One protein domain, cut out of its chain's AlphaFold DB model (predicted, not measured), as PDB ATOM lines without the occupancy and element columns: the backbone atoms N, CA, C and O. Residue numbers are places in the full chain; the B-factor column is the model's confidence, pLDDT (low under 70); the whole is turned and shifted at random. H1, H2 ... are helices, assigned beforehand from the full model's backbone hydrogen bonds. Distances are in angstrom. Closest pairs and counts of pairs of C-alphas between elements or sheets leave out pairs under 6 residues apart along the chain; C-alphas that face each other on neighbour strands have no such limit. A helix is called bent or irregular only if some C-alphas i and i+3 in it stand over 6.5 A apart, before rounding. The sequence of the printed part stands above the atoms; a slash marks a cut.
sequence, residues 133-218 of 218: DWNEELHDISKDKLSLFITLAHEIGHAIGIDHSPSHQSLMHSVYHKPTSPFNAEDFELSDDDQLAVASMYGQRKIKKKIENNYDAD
ATOM      1  N   ASP A 133      26.320 -41.691  44.717       78.12
ATOM      2  CA  ASP A 133      27.321 -42.624  44.209       78.12
ATOM      3  C   ASP A 133      27.857 -42.101  42.870       78.12
ATOM      4  O   ASP A 133      27.396 -42.473  41.785       78.12
ATOM      5  N   TRP A 134      28.790 -41.155  42.967       78.50
ATOM      6  CA  TRP A 134      29.403 -40.502  41.818       78.50
ATOM      7  C   TRP A 134      30.387 -41.424  41.104       78.50
ATOM      8  O   TRP A 134      31.155 -42.169  41.720       78.50
ATOM      9  N   ASN A 135      30.375 -41.342  39.777       75.31
ATOM     10  CA  ASN A 135      31.527 -41.683  38.970       75.31
ATOM     11  C   ASN A 135      32.252 -40.397  38.560       75.31
ATOM     12  O   ASN A 135      31.690 -39.560  37.847       75.31
ATOM     13  N   GLU A 136      33.482 -40.270  39.043       74.75
ATOM     14  CA  GLU A 136      34.411 -39.171  38.774       74.75
ATOM     15  C   GLU A 136      35.343 -39.476  37.594       74.75
ATOM     16  O   GLU A 136      36.127 -38.623  37.191       74.75
ATOM     17  N   GLU A 137      35.262 -40.677  37.019       68.44
ATOM     18  CA  GLU A 137      35.995 -41.058  35.821       68.44
ATOM     19  C   GLU A 137      35.223 -40.653  34.560       68.44
ATOM     20  O   GLU A 137      33.990 -40.711  34.480       68.44
ATOM     21  N   LEU A 138      35.975 -40.232  33.543       61.31
ATOM     22  CA  LEU A 138      35.432 -39.941  32.217       61.31
ATOM     23  C   LEU A 138      35.100 -41.222  31.433       61.31
ATOM     24  O   LEU A 138      34.262 -41.189  30.527       61.31
ATOM     25  N   HIS A 139      35.736 -42.337  31.805       61.75
ATOM     26  CA  HIS A 139      35.613 -43.657  31.194       61.75
ATOM     27  C   HIS A 139      35.043 -44.681  32.187       61.75
ATOM     28  O   HIS A 139      34.970 -44.418  33.381       61.75
ATOM     29  N   ASP A 140      34.622 -45.839  31.674       59.44
ATOM     30  CA  ASP A 140      34.145 -46.987  32.464       59.44
ATOM     31  C   ASP A 140      33.025 -46.634  33.454       59.44
ATOM     32  O   ASP A 140      33.087 -46.838  34.672       59.44
ATOM     33  N   ILE A 141      31.950 -46.052  32.912       63.88
ATOM     34  CA  ILE A 141      30.801 -45.705  33.737       63.88
ATOM     35  C   ILE A 141      30.043 -46.967  34.125       63.88
ATOM     36  O   ILE A 141      29.214 -47.477  33.367       63.88
ATOM     37  N   SER A 142      30.310 -47.458  35.339       62.47
ATOM     38  CA  SER A 142      29.509 -48.521  35.940       62.47
ATOM     39  C   SER A 142      28.029 -48.143  35.844       62.47
ATOM     40  O   SER A 142      27.657 -47.027  36.217       62.47
ATOM     41  N   LYS A 143      27.185 -49.071  35.381       63.16
ATOM     42  CA  LYS A 143      25.753 -48.837  35.104       63.16
ATOM     43  C   LYS A 143      24.957 -48.280  36.291       63.16
ATOM     44  O   LYS A 143      23.890 -47.704  36.083       63.16
ATOM     45  N   ASP A 144      25.478 -48.450  37.504       66.62
ATOM     46  CA  ASP A 144      24.814 -48.089  38.754       66.62
ATOM     47  C   ASP A 144      25.292 -46.751  39.348       66.62
ATOM     48  O   ASP A 144      24.691 -46.275  40.309       66.62
ATOM     49  N   LYS A 145      26.328 -46.116  38.778       72.38
ATOM     50  CA  LYS A 145      26.835 -44.810  39.236       72.38
ATOM     51  C   LYS A 145      26.367 -43.667  38.343       72.38
ATOM     52  O   LYS A 145      26.191 -43.825  37.134       72.38
ATOM     53  N   LEU A 146      26.215 -42.491  38.944       74.56
ATOM     54  CA  LEU A 146      25.886 -41.259  38.233       74.56
ATOM     55  C   LEU A 146      27.172 -40.559  37.775       74.56
ATOM     56  O   LEU A 146      28.067 -40.335  38.582       74.56
ATOM     57  N   SER A 147      27.269 -40.190  36.497       81.50
ATOM     58  CA  SER A 147      28.434 -39.452  35.991       81.50
ATOM     59  C   SER A 147      28.454 -38.026  36.536       81.50
ATOM     60  O   SER A 147      27.571 -37.231  36.206       81.50
ATOM     61  N   LEU A 148      29.487 -37.685  37.313       81.56
ATOM     62  CA  LEU A 148      29.671 -36.330  37.833       81.56
ATOM     63  C   LEU A 148      29.774 -35.311  36.692       81.56
ATOM     64  O   LEU A 148      29.188 -34.238  36.777       81.56
ATOM     65  N   PHE A 149      30.453 -35.663  35.599       82.00
ATOM     66  CA  PHE A 149      30.640 -34.778  34.449       82.00
ATOM     67  C   PHE A 149      29.345 -34.476  33.699       82.00
ATOM     68  O   PHE A 149      29.084 -33.317  33.384       82.00
ATOM     69  N   ILE A 150      28.520 -35.495  33.430       82.56
ATOM     70  CA  ILE A 150      27.231 -35.294  32.754       82.56
ATOM     71  C   ILE A 150      26.278 -34.502  33.649       82.56
ATOM     72  O   ILE A 150      25.619 -33.582  33.172       82.56
ATOM     73  N   THR A 151      26.241 -34.802  34.951       83.75
ATOM     74  CA  THR A 151      25.445 -34.025  35.910       83.75
ATOM     75  C   THR A 151      25.935 -32.583  35.997       83.75
ATOM     76  O   THR A 151      25.124 -31.672  35.900       83.75
ATOM     77  N   LEU A 152      27.242 -32.341  36.094       84.94
ATOM     78  CA  LEU A 152      27.781 -30.983  36.133       84.94
ATOM     79  C   LEU A 152      27.467 -30.211  34.846       84.94
ATOM     80  O   LEU A 152      27.039 -29.065  34.919       84.94
ATOM     81  N   ALA A 153      27.622 -30.834  33.675       85.62
ATOM     82  CA  ALA A 153      27.278 -30.215  32.398       85.62
ATOM     83  C   ALA A 153      25.779 -29.861  32.310       85.62
ATOM     84  O   ALA A 153      25.437 -28.794  31.804       85.62
ATOM     85  N   HIS A 154      24.899 -30.708  32.854       87.06
ATOM     86  CA  HIS A 154      23.468 -30.421  32.984       87.06
ATOM     87  C   HIS A 154      23.204 -29.205  33.885       87.06
ATOM     88  O   HIS A 154      22.495 -28.284  33.488       87.06
ATOM     89  N   GLU A 155      23.805 -29.149  35.077       86.19
ATOM     90  CA  GLU A 155      23.605 -28.009  35.983       86.19
ATOM     91  C   GLU A 155      24.220 -26.708  35.431       86.19
ATOM     92  O   GLU A 155      23.665 -25.630  35.633       86.19
ATOM     93  N   ILE A 156      25.313 -26.791  34.659       85.00
ATOM     94  CA  ILE A 156      25.836 -25.652  33.884       85.00
ATOM     95  C   ILE A 156      24.790 -25.165  32.877       85.00
ATOM     96  O   ILE A 156      24.652 -23.958  32.694       85.00
ATOM     97  N   GLY A 157      24.039 -26.069  32.244       84.56
ATOM     98  CA  GLY A 157      22.924 -25.722  31.366       84.56
ATOM     99  C   GLY A 157      21.892 -24.826  32.055       84.56
ATOM    100  O   GLY A 157      21.587 -23.749  31.540       84.56
ATOM    101  N   HIS A 158      21.448 -25.200  33.261       84.06
ATOM    102  CA  HIS A 158      20.575 -24.350  34.088       84.06
ATOM    103  C   HIS A 158      21.257 -23.030  34.451       84.06
ATOM    104  O   HIS A 158      20.656 -21.961  34.351       84.06
ATOM    105  N   ALA A 159      22.547 -23.075  34.797       83.38
ATOM    106  CA  ALA A 159      23.330 -21.896  35.144       83.38
ATOM    107  C   ALA A 159      23.428 -20.881  33.988       83.38
ATOM    108  O   ALA A 159      23.480 -19.670  34.223       83.38
ATOM    109  N   ILE A 160      23.408 -21.346  32.736       82.38
ATOM    110  CA  ILE A 160      23.366 -20.488  31.543       82.38
ATOM    111  C   ILE A 160      21.937 -20.213  31.043       82.38
ATOM    112  O   ILE A 160      21.778 -19.562  30.007       82.38
ATOM    113  N   GLY A 161      20.918 -20.639  31.790       78.81
ATOM    114  CA  GLY A 161      19.508 -20.321  31.571       78.81
ATOM    115  C   GLY A 161      18.734 -21.316  30.708       78.81
ATOM    116  O   GLY A 161      17.633 -20.989  30.287       78.81
ATOM    117  N   ILE A 162      19.281 -22.493  30.405       85.12
ATOM    118  CA  ILE A 162      18.593 -23.505  29.597       85.12
ATOM    119  C   ILE A 162      17.685 -24.347  30.492       85.12
ATOM    120  O   ILE A 162      18.144 -24.915  31.475       85.12
ATOM    121  N   ASP A 163      16.414 -24.464  30.113       85.44
ATOM    122  CA  ASP A 163      15.431 -25.296  30.810       85.44
ATOM    123  C   ASP A 163      15.512 -26.775  30.409       85.44
ATOM    124  O   ASP A 163      16.091 -27.156  29.389       85.44
ATOM    125  N   HIS A 164      14.834 -27.627  31.183       86.88
ATOM    126  CA  HIS A 164      14.716 -29.046  30.871       86.88
ATOM    127  C   HIS A 164      14.100 -29.325  29.490       86.88
ATOM    128  O   HIS A 164      12.990 -28.881  29.182       86.88
ATOM    129  N   SER A 165      14.743 -30.214  28.735       86.50
ATOM    130  CA  SER A 165      14.225 -30.753  27.479       86.50
ATOM    131  C   SER A 165      13.325 -31.979  27.699       86.50
ATOM    132  O   SER A 165      13.635 -32.854  28.520       86.50
ATOM    133  N   PRO A 166      12.224 -32.129  26.936       83.38
ATOM    134  CA  PRO A 166      11.455 -33.375  26.884       83.38
ATOM    135  C   PRO A 166      12.157 -34.480  26.069       83.38
ATOM    136  O   PRO A 166      11.650 -35.600  25.971       83.38
ATOM    137  N   SER A 167      13.284 -34.183  25.416       84.69
ATOM    138  CA  SER A 167      14.048 -35.165  24.654       84.69
ATOM    139  C   SER A 167      14.916 -36.014  25.578       84.69
ATOM    140  O   SER A 167      15.773 -35.488  26.274       84.69
ATOM    141  N   HIS A 168      14.755 -37.338  25.525       81.88
ATOM    142  CA  HIS A 168      15.595 -38.304  26.256       81.88
ATOM    143  C   HIS A 168      17.056 -38.350  25.800       81.88
ATOM    144  O   HIS A 168      17.830 -39.077  26.400       81.88
ATOM    145  N   GLN A 169      17.411 -37.660  24.713       82.75
ATOM    146  CA  GLN A 169      18.787 -37.560  24.211       82.75
ATOM    147  C   GLN A 169      19.450 -36.230  24.594       82.75
ATOM    148  O   GLN A 169      20.630 -36.037  24.324       82.75
ATOM    149  N   SER A 170      18.687 -35.291  25.158       87.38
ATOM    150  CA  SER A 170      19.198 -33.972  25.520       87.38
ATOM    151  C   SER A 170      19.972 -34.045  26.826       87.38
ATOM    152  O   SER A 170      19.511 -34.660  27.790       87.38
ATOM    153  N   LEU A 171      21.119 -33.365  26.885       87.38
ATOM    154  CA  LEU A 171      21.858 -33.150  28.130       87.38
ATOM    155  C   LEU A 171      20.939 -32.589  29.218       87.38
ATOM    156  O   LEU A 171      21.032 -33.001  30.370       87.38
ATOM    157  N   MET A 172      20.017 -31.712  28.826       88.00
ATOM    158  CA  MET A 172      19.019 -31.080  29.682       88.00
ATOM    159  C   MET A 172      17.776 -31.945  29.925       88.00
ATOM    160  O   MET A 172      16.759 -31.436  30.394       88.00
ATOM    161  N   HIS A 173      17.797 -33.252  29.651       88.00
ATOM    162  CA  HIS A 173      16.707 -34.123  30.083       88.00
ATOM    163  C   HIS A 173      16.643 -34.197  31.614       88.00
ATOM    164  O   HIS A 173      17.660 -34.348  32.286       88.00
ATOM    165  N   SER A 174      15.439 -34.103  32.186       85.69
ATOM    166  CA  SER A 174      15.290 -34.021  33.648       85.69
ATOM    167  C   SER A 174      15.726 -35.286  34.385       85.69
ATOM    168  O   SER A 174      16.169 -35.197  35.525       85.69
ATOM    169  N   VAL A 175      15.609 -36.455  33.754       82.88
ATOM    170  CA  VAL A 175      16.174 -37.711  34.261       82.88
ATOM    171  C   VAL A 175      17.571 -37.872  33.688       82.88
ATOM    172  O   VAL A 175      17.755 -37.784  32.476       82.88
ATOM    173  N   TYR A 176      18.551 -38.135  34.550       74.31
ATOM    174  CA  TYR A 176      19.918 -38.319  34.087       74.31
ATOM    175  C   TYR A 176      20.009 -39.574  33.225       74.31
ATOM    176  O   TYR A 176      19.453 -40.625  33.566       74.31
ATOM    177  N   HIS A 177      20.742 -39.466  32.118       67.56
ATOM    178  CA  HIS A 177      21.058 -40.606  31.275       67.56
ATOM    179  C   HIS A 177      21.676 -41.703  32.136       67.56
ATOM    180  O   HIS A 177      22.765 -41.541  32.688       67.56
ATOM    181  N   LYS A 178      20.986 -42.840  32.246       57.31
ATOM    182  CA  LYS A 178      21.654 -44.055  32.690       57.31
ATOM    183  C   LYS A 178      22.599 -44.451  31.564       57.31
ATOM    184  O   LYS A 178      22.114 -44.653  30.449       57.31
ATOM    185  N   PRO A 179      23.909 -44.566  31.813       50.19
ATOM    186  CA  PRO A 179      24.827 -45.042  30.802       50.19
ATOM    187  C   PRO A 179      24.420 -46.475  30.466       50.19
ATOM    188  O   PRO A 179      24.674 -47.419  31.217       50.19
ATOM    189  N   THR A 180      23.740 -46.669  29.338       46.44
ATOM    190  CA  THR A 180      23.537 -48.000  28.763       46.44
ATOM    191  C   THR A 180      24.866 -48.424  28.166       46.44
ATOM    192  O   THR A 180      25.074 -48.285  26.973       46.44
ATOM    193  N   SER A 181      25.788 -48.808  29.049       42.59
ATOM    194  CA  SER A 181      27.191 -49.142  28.805       42.59
ATOM    195  C   SER A 181      27.559 -49.512  27.354       42.59
ATOM    196  O   SER A 181      26.891 -50.379  26.783       42.59
ATOM    197  N   PRO A 182      28.694 -49.011  26.828       48.19
ATOM    198  CA  PRO A 182      29.664 -48.142  27.491       48.19
ATOM    199  C   PRO A 182      29.489 -46.707  26.980       48.19
ATOM    200  O   PRO A 182      30.168 -46.287  26.053       48.19
ATOM    201  N   PHE A 183      28.547 -45.953  27.552       55.59
ATOM    202  CA  PHE A 183      28.540 -44.501  27.355       55.59
ATOM    203  C   PHE A 183      29.624 -43.928  28.265       55.59
ATOM    204  O   PHE A 183      29.435 -43.897  29.480       55.59
ATOM    205  N   ASN A 184      30.762 -43.530  27.697       63.19
ATOM    206  CA  ASN A 184      31.741 -42.704  28.399       63.19
ATOM    207  C   ASN A 184      31.267 -41.249  28.366       63.19
ATOM    208  O   ASN A 184      30.626 -40.822  27.405       63.19
ATOM    209  N   ALA A 185      31.613 -40.462  29.383       63.59
ATOM    210  CA  ALA A 185      31.277 -39.039  29.401       63.59
ATOM    211  C   ALA A 185      32.001 -38.281  28.274       63.59
ATOM    212  O   ALA A 185      31.504 -37.265  27.792       63.59
ATOM    213  N   GLU A 186      33.149 -38.797  27.824       64.62
ATOM    214  CA  GLU A 186      33.893 -38.244  26.685       64.62
ATOM    215  C   GLU A 186      33.150 -38.365  25.354       64.62
ATOM    216  O   GLU A 186      33.284 -37.485  24.504       64.62
ATOM    217  N   ASP A 187      32.363 -39.430  25.204       70.44
ATOM    218  CA  ASP A 187      31.618 -39.745  23.986       70.44
ATOM    219  C   ASP A 187      30.229 -39.087  23.990       70.44
ATOM    220  O   ASP A 187      29.458 -39.246  23.045       70.44
ATOM    221  N   PHE A 188      29.879 -38.357  25.058       75.44
ATOM    222  CA  PHE A 188      28.615 -37.641  25.112       75.44
ATOM    223  C   PHE A 188      28.661 -36.429  24.181       75.44
ATOM    224  O   PHE A 188      29.495 -35.525  24.314       75.44
ATOM    225  N   GLU A 189      27.697 -36.390  23.272       81.38
ATOM    226  CA  GLU A 189      27.504 -35.299  22.334       81.38
ATOM    227  C   GLU A 189      26.226 -34.543  22.664       81.38
ATOM    228  O   GLU A 189      25.187 -35.132  22.959       81.38
ATOM    229  N   LEU A 190      26.307 -33.215  22.596       83.50
ATOM    230  CA  LEU A 190      25.133 -32.367  22.751       83.50
ATOM    231  C   LEU A 190      24.137 -32.660  21.631       83.50
ATOM    232  O   LEU A 190      24.492 -32.597  20.449       83.50
ATOM    233  N   SER A 191      22.884 -32.914  22.000       87.19
ATOM    234  CA  SER A 191      21.817 -33.106  21.024       87.19
ATOM    235  C   SER A 191      21.560 -31.820  20.235       87.19
ATOM    236  O   SER A 191      21.902 -30.719  20.679       87.19
ATOM    237  N   ASP A 192      20.908 -31.940  19.078       86.75
ATOM    238  CA  ASP A 192      20.487 -30.767  18.303       86.75
ATOM    239  C   ASP A 192      19.619 -29.817  19.144       86.75
ATOM    240  O   ASP A 192      19.734 -28.602  19.016       86.75
ATOM    241  N   ASP A 193      18.800 -30.358  20.049       86.62
ATOM    242  CA  ASP A 193      17.957 -29.576  20.958       86.62
ATOM    243  C   ASP A 193      18.797 -28.732  21.934       86.62
ATOM    244  O   ASP A 193      18.553 -27.535  22.087       86.62
ATOM    245  N   ASP A 194      19.858 -29.311  22.508       86.19
ATOM    246  CA  ASP A 194      20.788 -28.594  23.394       86.19
ATOM    247  C   ASP A 194      21.532 -27.483  22.636       86.19
ATOM    248  O   ASP A 194      21.642 -26.344  23.101       86.19
ATOM    249  N   GLN A 195      22.024 -27.796  21.433       87.31
ATOM    250  CA  GLN A 195      22.747 -26.841  20.591       87.31
ATOM    251  C   GLN A 195      21.843 -25.676  20.164       87.31
ATOM    252  O   GLN A 195      22.260 -24.513  20.206       87.31
ATOM    253  N   LEU A 196      20.595 -25.970  19.786       86.31
ATOM    254  CA  LEU A 196      19.598 -24.967  19.424       86.31
ATOM    255  C   LEU A 196      19.198 -24.103  20.623       86.31
ATOM    256  O   LEU A 196      19.072 -22.888  20.461       86.31
ATOM    257  N   ALA A 197      19.059 -24.679  21.820       85.12
ATOM    258  CA  ALA A 197      18.755 -23.929  23.037       85.12
ATOM    259  C   ALA A 197      19.852 -22.897  23.357       85.12
ATOM    260  O   ALA A 197      19.564 -21.704  23.511       85.12
ATOM    261  N   VAL A 198      21.126 -23.317  23.342       84.88
ATOM    262  CA  VAL A 198      22.277 -22.409  23.515       84.88
ATOM    263  C   VAL A 198      22.287 -21.332  22.424       84.88
ATOM    264  O   VAL A 198      22.427 -20.137  22.713       84.88
ATOM    265  N   ALA A 199      22.133 -21.731  21.158       83.25
ATOM    266  CA  ALA A 199      22.163 -20.811  20.024       83.25
ATOM    267  C   ALA A 199      21.026 -19.779  20.082       83.25
ATOM    268  O   ALA A 199      21.246 -18.609  19.763       83.25
ATOM    269  N   SER A 200      19.840 -20.168  20.544       80.81
ATOM    270  CA  SER A 200      18.710 -19.260  20.741       80.81
ATOM    271  C   SER A 200      19.028 -18.186  21.793       80.81
ATOM    272  O   SER A 200      18.856 -16.992  21.536       80.81
ATOM    273  N   MET A 201      19.602 -18.576  22.937       76.00
ATOM    274  CA  MET A 201      19.887 -17.657  24.051       76.00
ATOM    275  C   MET A 201      21.132 -16.772  23.863       76.00
ATOM    276  O   MET A 201      21.212 -15.650  24.386       76.00
ATOM    277  N   TYR A 202      22.141 -17.267  23.142       77.00
ATOM    278  CA  TYR A 202      23.454 -16.614  23.031       77.00
ATOM    279  C   TYR A 202      23.841 -16.250  21.591       77.00
ATOM    280  O   TYR A 202      24.617 -15.313  21.386       77.00
ATOM    281  N   GLY A 203      23.279 -16.912  20.579       65.62
ATOM    282  CA  GLY A 203      23.538 -16.626  19.164       65.62
ATOM    283  C   GLY A 203      22.912 -15.312  18.691       65.62
ATOM    284  O   GLY A 203      23.561 -14.547  17.974       65.62
ATOM    285  N   GLN A 204      21.712 -14.968  19.169       55.94
ATOM    286  CA  GLN A 204      21.050 -13.697  18.827       55.94
ATOM    287  C   GLN A 204      21.780 -12.466  19.394       55.94
ATOM    288  O   GLN A 204      21.764 -11.390  18.792       55.94
ATOM    289  N   ARG A 205      22.503 -12.620  20.515       53.06
ATOM    290  CA  ARG A 205      23.297 -11.535  21.119       53.06
ATOM    291  C   ARG A 205      24.440 -11.060  20.222       53.06
ATOM    292  O   ARG A 205      24.739  -9.869  20.229       53.06
ATOM    293  N   LYS A 206      25.048 -11.945  19.421       53.72
ATOM    294  CA  LYS A 206      26.080 -11.544  18.444       53.72
ATOM    295  C   LYS A 206      25.502 -10.670  17.328       53.72
ATOM    296  O   LYS A 206      26.174  -9.746  16.882       53.72
ATOM    297  N   ILE A 207      24.259 -10.928  16.913       56.72
ATOM    298  CA  ILE A 207      23.566 -10.141  15.885       56.72
ATOM    299  C   ILE A 207      23.192  -8.767  16.444       56.72
ATOM    300  O   ILE A 207      23.507  -7.759  15.820       56.72
ATOM    301  N   LYS A 208      22.618  -8.709  17.652       52.66
ATOM    302  CA  LYS A 208      22.239  -7.439  18.289       52.66
ATOM    303  C   LYS A 208      23.446  -6.521  18.528       52.66
ATOM    304  O   LYS A 208      23.400  -5.363  18.140       52.66
ATOM    305  N   LYS A 209      24.559  -7.066  19.034       55.44
ATOM    306  CA  LYS A 209      25.800  -6.306  19.267       55.44
ATOM    307  C   LYS A 209      26.444  -5.807  17.964       55.44
ATOM    308  O   LYS A 209      27.052  -4.748  17.946       55.44
ATOM    309  N   LYS A 210      26.300  -6.557  16.863       54.66
ATOM    310  CA  LYS A 210      26.752  -6.132  15.527       54.66
ATOM    311  C   LYS A 210      25.876  -5.019  14.947       54.66
ATOM    312  O   LYS A 210      26.391  -4.155  14.255       54.66
ATOM    313  N   ILE A 211      24.572  -5.051  15.219       59.88
ATOM    314  CA  ILE A 211      23.636  -4.000  14.808       59.88
ATOM    315  C   ILE A 211      23.888  -2.726  15.626       59.88
ATOM    316  O   ILE A 211      24.044  -1.670  15.034       59.88
ATOM    317  N   GLU A 212      24.015  -2.825  16.952       58.81
ATOM    318  CA  GLU A 212      24.314  -1.688  17.842       58.81
ATOM    319  C   GLU A 212      25.657  -1.022  17.482       58.81
ATOM    320  O   GLU A 212      25.691   0.174  17.221       58.81
ATOM    321  N   ASN A 213      26.730  -1.800  17.300       59.28
ATOM    322  CA  ASN A 213      28.037  -1.261  16.893       59.28
ATOM    323  C   ASN A 213      28.051  -0.611  15.493       59.28
ATOM    324  O   ASN A 213      28.989   0.114  15.179       59.28
ATOM    325  N   ASN A 214      27.064  -0.900  14.638       55.53
ATOM    326  CA  ASN A 214      26.941  -0.282  13.316       55.53
ATOM    327  C   ASN A 214      26.147   1.036  13.346       55.53
ATOM    328  O   ASN A 214      26.212   1.773  12.372       55.53
ATOM    329  N   TYR A 215      25.402   1.328  14.418       54.22
ATOM    330  CA  TYR A 215      24.670   2.592  14.580       54.22
ATOM    331  C   TYR A 215      25.469   3.663  15.338       54.22
ATOM    332  O   TYR A 215      25.119   4.833  15.253       54.22
ATOM    333  N   ASP A 216      26.548   3.280  16.024       53.88
ATOM    334  CA  ASP A 216      27.451   4.196  16.742       53.88
ATOM    335  C   ASP A 216      28.674   4.633  15.897       53.88
ATOM    336  O   ASP A 216      29.617   5.227  16.422       53.88
ATOM    337  N   ALA A 217      28.696   4.298  14.600       54.38
ATOM    338  CA  ALA A 217      29.824   4.527  13.690       54.38
ATOM    339  C   ALA A 217      29.571   5.587  12.592       54.38
ATOM    340  O   ALA A 217      30.419   5.716  11.709       54.38
ATOM    341  N   ASP A 218      28.464   6.338  12.666       43.09
ATOM    342  CA  ASP A 218      28.129   7.464  11.769       43.09
ATOM    343  C   ASP A 218      28.059   8.805  12.524       43.09
ATOM    344  O   ASP A 218      27.405   8.862  13.594       43.09
TER     345      ASP A 218
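Overview. This is residues 133 to 218 of the 218 residues of the protein "ZnMc domain-containing protein" of Lamprigera yunnana (UniProt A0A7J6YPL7). A small body of long loops, H1 and the first arm of a bent helix, H2, has a long arm sticking out of it, residues 203 to 218, of which 203 to 215 belong to H2. The printed part has 86 residues with two named helices, H1 then H2, and no named strand; it is all helix, with 36 residues in named elements, under half. It is loose, with a radius of gyration of the C-alphas of 17.1 A, and spans 61 by 24 by 19 A, the arm making the length.

Along the chain. H2, residues 192 to 215, is one helix by its hydrogen bonds but bent: C-alphas 201 and 204 are 6.7 A apart. H2a, residues 192 to 201, begins at C-alpha 192 (20.487, -30.767, 18.303) and is 14.3 A long. H2b, residues 204 to 215, is 17.2 A long and ends at C-alpha 215 (24.670, 2.592, 14.580). H1, residues 148 to 159, is 16.0 A long.

Arrangement. H2a and H2b stand at a shallow tilt of 32 degrees. H1 is apart from both, with no C-alpha within 8 A. In H1, H2a and H2b every O i to N i+4 pair is within hydrogen-bond range. Residues 134 to 135 pair with 146 to 147, parallel.

Size, cuts and confidence. The C-alphas of Asp 144 and Asp 218, the farthest apart, are 61.8 A apart. The printed part has no cut. The link from H1 to H2 is long, 32 residues. pLDDT is under 70 in residues 137 to 144, 177 to 186 and 203 to 218.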